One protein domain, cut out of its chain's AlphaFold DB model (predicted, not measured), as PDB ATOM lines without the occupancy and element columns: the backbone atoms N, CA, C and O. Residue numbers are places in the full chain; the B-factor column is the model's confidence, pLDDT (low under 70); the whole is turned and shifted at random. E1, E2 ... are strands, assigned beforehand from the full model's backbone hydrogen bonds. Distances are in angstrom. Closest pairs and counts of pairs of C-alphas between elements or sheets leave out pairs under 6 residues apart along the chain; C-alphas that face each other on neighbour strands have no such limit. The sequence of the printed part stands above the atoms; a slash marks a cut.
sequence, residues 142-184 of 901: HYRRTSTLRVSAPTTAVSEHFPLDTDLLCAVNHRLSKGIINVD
ATOM      1  N   HIS A 142     -10.004-123.777  20.218       78.81
ATOM      2  CA  HIS A 142     -10.556-122.579  19.583       78.81
ATOM      3  C   HIS A 142      -9.482-121.579  19.103       78.81
ATOM      4  O   HIS A 142      -9.796-120.693  18.302       78.81
ATOM      5  N   TYR A 143      -8.215-121.708  19.523       83.56
ATOM      6  CA  TYR A 143      -7.146-120.778  19.135       83.56
ATOM      7  C   TYR A 143      -6.713-120.976  17.675       83.56
ATOM      8  O   TYR A 143      -6.069-121.966  17.311       83.56
ATOM      9  N   ARG A 144      -7.025-119.994  16.822       83.31
ATOM     10  CA  ARG A 144      -6.629-119.968  15.406       83.31
ATOM     11  C   ARG A 144      -5.232-119.355  15.252       83.31
ATOM     12  O   ARG A 144      -4.832-118.512  16.044       83.31
ATOM     13  N   ARG A 145      -4.526-119.687  14.161       79.00
ATOM     14  CA  ARG A 145      -3.174-119.162  13.823       79.00
ATOM     15  C   ARG A 145      -3.055-117.628  13.745       79.00
ATOM     16  O   ARG A 145      -1.953-117.117  13.604       79.00
ATOM     17  N   THR A 146      -4.184-116.929  13.735       82.69
ATOM     18  CA  THR A 146      -4.319-115.478  13.547       82.69
ATOM     19  C   THR A 146      -4.806-114.779  14.819       82.69
ATOM     20  O   THR A 146      -4.983-113.565  14.826       82.69
ATOM     21  N   SER A 147      -5.066-115.544  15.882       85.25
ATOM     22  CA  SER A 147      -5.444-115.034  17.195       85.25
ATOM     23  C   SER A 147      -4.237-114.475  17.942       85.25
ATOM     24  O   SER A 147      -3.118-114.960  17.777       85.25
ATOM     25  N   THR A 148      -4.468-113.498  18.817       88.94
ATOM     26  CA  THR A 148      -3.436-112.988  19.731       88.94
ATOM     27  C   THR A 148      -3.634-113.589  21.123       88.94
ATOM     28  O   THR A 148      -4.754-113.646  21.629       88.94
ATOM     29  N   LEU A 149      -2.548-114.063  21.737       89.75
ATOM     30  CA  LEU A 149      -2.545-114.677  23.067       89.75
ATOM     31  C   LEU A 149      -1.883-113.735  24.071       89.75
ATOM     32  O   LEU A 149      -0.774-113.245  23.845       89.75
ATOM     33  N   ARG A 150      -2.539-113.497  25.208       88.81
ATOM     34  CA  ARG A 150      -1.952-112.757  26.327       88.81
ATOM     35  C   ARG A 150      -1.220-113.742  27.229       88.81
ATOM     36  O   ARG A 150      -1.832-114.374  28.085       88.81
ATOM     37  N   VAL A 151       0.086-113.895  27.032       87.88
ATOM     38  CA  VAL A 151       0.920-114.757  27.883       87.88
ATOM     39  C   VAL A 151       1.348-114.008  29.143       87.88
ATOM     40  O   VAL A 151       1.930-112.922  29.083       87.88
ATOM     41  N   SER A 152       1.104-114.610  30.302       85.88
ATOM     42  CA  SER A 152       1.607-114.141  31.591       85.88
ATOM     43  C   SER A 152       3.107-114.435  31.706       85.88
ATOM     44  O   SER A 152       3.516-115.562  31.988       85.88
ATOM     45  N   ALA A 153       3.942-113.410  31.513       79.81
ATOM     46  CA  ALA A 153       5.404-113.513  31.549       79.81
ATOM     47  C   ALA A 153       6.007-114.305  32.741       79.81
ATOM     48  O   ALA A 153       6.911-115.102  32.490       79.81
ATOM     49  N   PRO A 154       5.554-114.165  34.010       83.56
ATOM     50  CA  PRO A 154       6.135-114.922  35.127       83.56
ATOM     51  C   PRO A 154       5.710-116.399  35.192       83.56
ATOM     52  O   PRO A 154       6.343-117.167  35.912       83.56
ATOM     53  N   THR A 155       4.648-116.809  34.488       80.12
ATOM     54  CA  THR A 155       4.119-118.189  34.531       80.12
ATOM     55  C   THR A 155       4.166-118.910  33.185       80.12
ATOM     56  O   THR A 155       3.909-120.110  33.136       80.12
ATOM     57  N   THR A 156       4.463-118.209  32.086       81.75
ATOM     58  CA  THR A 156       4.360-118.679  30.686       81.75
ATOM     59  C   THR A 156       2.985-119.235  30.283       81.75
ATOM     60  O   THR A 156       2.834-119.810  29.210       81.75
ATOM     61  N   ALA A 157       1.960-119.038  31.116       86.38
ATOM     62  CA  ALA A 157       0.596-119.469  30.845       86.38
ATOM     63  C   ALA A 157      -0.148-118.418  30.010       86.38
ATOM     64  O   ALA A 157      -0.024-117.218  30.268       86.38
ATOM     65  N   VAL A 158      -0.963-118.867  29.056       85.44
ATOM     66  CA  VAL A 158      -1.955-118.011  28.393       85.44
ATOM     67  C   VAL A 158      -3.000-117.600  29.433       85.44
ATOM     68  O   VAL A 158      -3.570-118.460  30.101       85.44
ATOM     69  N   SER A 159      -3.229-116.296  29.603       86.62
ATOM     70  CA  SER A 159      -4.232-115.754  30.528       86.62
ATOM     71  C   SER A 159      -5.506-115.294  29.821       86.62
ATOM     72  O   SER A 159      -6.585-115.390  30.392       86.62
ATOM     73  N   GLU A 160      -5.387-114.785  28.591       85.75
ATOM     74  CA  GLU A 160      -6.508-114.335  27.755       85.75
ATOM     75  C   GLU A 160      -6.209-114.647  26.278       85.75
ATOM     76  O   GLU A 160      -5.046-114.732  25.871       85.75
ATOM     77  N   HIS A 161      -7.260-114.790  25.473       85.56
ATOM     78  CA  HIS A 161      -7.196-115.031  24.032       85.56
ATOM     79  C   HIS A 161      -8.084-114.025  23.309       85.56
ATOM     80  O   HIS A 161      -9.213-113.768  23.726       85.56
ATOM     81  N   PHE A 162      -7.560-113.476  22.218       86.31
ATOM     82  CA  PHE A 162      -8.280-112.592  21.316       86.31
ATOM     83  C   PHE A 162      -8.392-113.296  19.957       86.31
ATOM     84  O   PHE A 162      -7.371-113.441  19.265       86.31
ATOM     85  N   PRO A 163      -9.586-113.787  19.563       82.62
ATOM     86  CA  PRO A 163      -9.824-114.227  18.192       82.62
ATOM     87  C   PRO A 163      -9.629-113.057  17.216       82.62
ATOM     88  O   PRO A 163      -9.523-111.905  17.626       82.62
ATOM     89  N   LEU A 164      -9.553-113.358  15.917       79.12
ATOM     90  CA  LEU A 164      -9.600-112.334  14.874       79.12
ATOM     91  C   LEU A 164     -10.994-112.370  14.245       79.12
ATOM     92  O   LEU A 164     -11.220-113.108  13.286       79.12
ATOM     93  N   ASP A 165     -11.893-111.595  14.841       77.56
ATOM     94  CA  ASP A 165     -13.265-111.359  14.393       77.56
ATOM     95  C   ASP A 165     -13.402-109.889  13.915       77.56
ATOM     96  O   ASP A 165     -12.393-109.193  13.766       77.56
ATOM     97  N   THR A 166     -14.613-109.411  13.610       58.28
ATOM     98  CA  THR A 166     -14.858-107.995  13.261       58.28
ATOM     99  C   THR A 166     -14.641-107.062  14.462       58.28
ATOM    100  O   THR A 166     -14.608-107.503  15.610       58.28
ATOM    101  N   ASP A 167     -14.514-105.755  14.199       64.19
ATOM    102  CA  ASP A 167     -14.568-104.689  15.220       64.19
ATOM    103  C   ASP A 167     -13.386-104.669  16.219       64.19
ATOM    104  O   ASP A 167     -13.479-104.145  17.340       64.19
ATOM    105  N   LEU A 168     -12.243-105.231  15.810       66.44
ATOM    106  CA  LEU A 168     -11.021-105.332  16.612       66.44
ATOM    107  C   LEU A 168      -9.950-104.316  16.192       66.44
ATOM    108  O   LEU A 168      -9.555-104.227  15.026       66.44
ATOM    109  N   LEU A 169      -9.396-103.608  17.179       69.00
ATOM    110  CA  LEU A 169      -8.304-102.658  16.980       69.00
ATOM    111  C   LEU A 169      -6.992-103.408  16.739       69.00
ATOM    112  O   LEU A 169      -6.491-104.118  17.619       69.00
ATOM    113  N   CYS A 170      -6.410-103.203  15.559       71.69
ATOM    114  CA  CYS A 170      -5.194-103.874  15.120       71.69
ATOM    115  C   CYS A 170      -4.035-102.879  14.981       71.69
ATOM    116  O   CYS A 170      -4.145-101.860  14.298       71.69
ATOM    117  N   ALA A 171      -2.885-103.192  15.581       75.69
ATOM    118  CA  ALA A 171      -1.636-102.488  15.310       75.69
ATOM    119  C   ALA A 171      -0.921-103.135  14.118       75.69
ATOM    120  O   ALA A 171      -0.597-104.324  14.150       75.69
ATOM    121  N   VAL A 172      -0.634-102.355  13.076       74.19
ATOM    122  CA  VAL A 172       0.139-102.824  11.920       74.19
ATOM    123  C   VAL A 172       1.624-102.577  12.176       74.19
ATOM    124  O   VAL A 172       2.087-101.442  12.271       74.19
ATOM    125  N   ASN A 173       2.396-103.656  12.269       65.94
ATOM    126  CA  ASN A 173       3.846-103.654  12.468       65.94
ATOM    127  C   ASN A 173       4.618-103.693  11.137       65.94
ATOM    128  O   ASN A 173       5.633-104.373  11.006       65.94
ATOM    129  N   HIS A 174       4.153-102.941  10.135       69.81
ATOM    130  CA  HIS A 174       4.796-102.875   8.825       69.81
ATOM    131  C   HIS A 174       5.661-101.614   8.652       69.81
ATOM    132  O   HIS A 174       5.317-100.521   9.101       69.81
ATOM    133  N   ARG A 175       6.797-101.750   7.951       57.41
ATOM    134  CA  ARG A 175       7.827-100.702   7.813       57.41
ATOM    135  C   ARG A 175       7.355 -99.438   7.079       57.41
ATOM    136  O   ARG A 175       7.966 -98.388   7.260       57.41
ATOM    137  N   LEU A 176       6.311 -99.539   6.256       51.09
ATOM    138  CA  LEU A 176       5.732 -98.415   5.503       51.09
ATOM    139  C   LEU A 176       4.421 -97.883   6.104       51.09
ATOM    140  O   LEU A 176       3.923 -96.859   5.653       51.09
ATOM    141  N   SER A 177       3.853 -98.575   7.093       57.59
ATOM    142  CA  SER A 177       2.483 -98.354   7.571       57.59
ATOM    143  C   SER A 177       2.346 -98.727   9.051       57.59
ATOM    144  O   SER A 177       1.517 -99.549   9.433       57.59
ATOM    145  N   LYS A 178       3.196 -98.135   9.902       55.88
ATOM    146  CA  LYS A 178       3.153 -98.348  11.354       55.88
ATOM    147  C   LYS A 178       2.082 -97.468  12.004       55.88
ATOM    148  O   LYS A 178       2.262 -96.256  12.086       55.88
ATOM    149  N   GLY A 179       1.020 -98.079  12.523       70.75
ATOM    150  CA  GLY A 179      -0.078 -97.378  13.197       70.75
ATOM    151  C   GLY A 179      -1.116 -98.329  13.794       70.75
ATOM    152  O   GLY A 179      -0.991 -99.546  13.659       70.75
ATOM    153  N   ILE A 180      -2.129 -97.764  14.452       61.28
ATOM    154  CA  ILE A 180      -3.346 -98.476  14.871       61.28
ATOM    155  C   ILE A 180      -4.410 -98.229  13.799       61.28
ATOM    156  O   ILE A 180      -4.595 -97.084  13.387       61.28
ATOM    157  N   ILE A 181      -5.102 -99.282  13.368       69.81
ATOM    158  CA  ILE A 181      -6.249 -99.210  12.455       69.81
ATOM    159  C   ILE A 181      -7.412-100.049  13.000       69.81
ATOM    160  O   ILE A 181      -7.195-101.035  13.710       69.81
ATOM    161  N   ASN A 182      -8.643 -99.670  12.651       57.12
ATOM    162  CA  ASN A 182      -9.778-100.590  12.715       57.12
ATOM    163  C   ASN A 182      -9.755-101.493  11.471       57.12
ATOM    164  O   ASN A 182      -9.279-101.056  10.418       57.12
ATOM    165  N   VAL A 183     -10.234-102.733  11.583       58.25
ATOM    166  CA  VAL A 183     -10.243-103.693  10.467       58.25
ATOM    167  C   VAL A 183     -11.641-104.280  10.296       58.25
ATOM    168  O   VAL A 183     -12.078-105.124  11.076       58.25
ATOM    169  N   ASP A 184     -12.324-103.851   9.237       48.41
ATOM    170  CA  ASP A 184     -13.665-104.319   8.893       48.41
ATOM    171  C   ASP A 184     -13.564-105.684   8.181       48.41
ATOM    172  O   ASP A 184     -13.394-105.780   6.962       48.41
TER     173      ASP A 184
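What this domain is: This is residues 142 to 184 of the 901 residues of an uncharacterized protein of Pseudomicrostroma glucosiphilum (UniProt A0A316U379). Two hairpins, E1 with E2 and E3 with E4, make an open V joined at its base by residues 163 to 167. The second's tip, residues 173 to 178, sticks out. The 43 printed residues include four strands and no named helix: all strand. It is loose, radius of gyration of the C-alphas 12.6 A, spanning 35 by 22 by 15 A.

Where its parts are: E1, residues 148 to 152, starts at C-alpha (-3.436, -112.988, 19.731). E2 is residues 157 to 162, E3 168 to 174, 17.8 A between end C-alphas. E4, residues 177 to 183, ends at C-alpha (-10.243, -103.693, 10.467).

How they stand to each other: Hairpin E1 and E2, antiparallel at 152 degrees, has N 150 and O 160 within hydrogen-bond range, 2.9 A. Hairpin E3 and E4, antiparallel at 158 degrees, has N 170 and O 181 within range, 3.0 A. E2 and E3 are apart.

The domain as a whole: The printed part has no cut; its links are tight. pLDDT is under 70 at residues 166 to 169, 173 to 178 and 180 to 184.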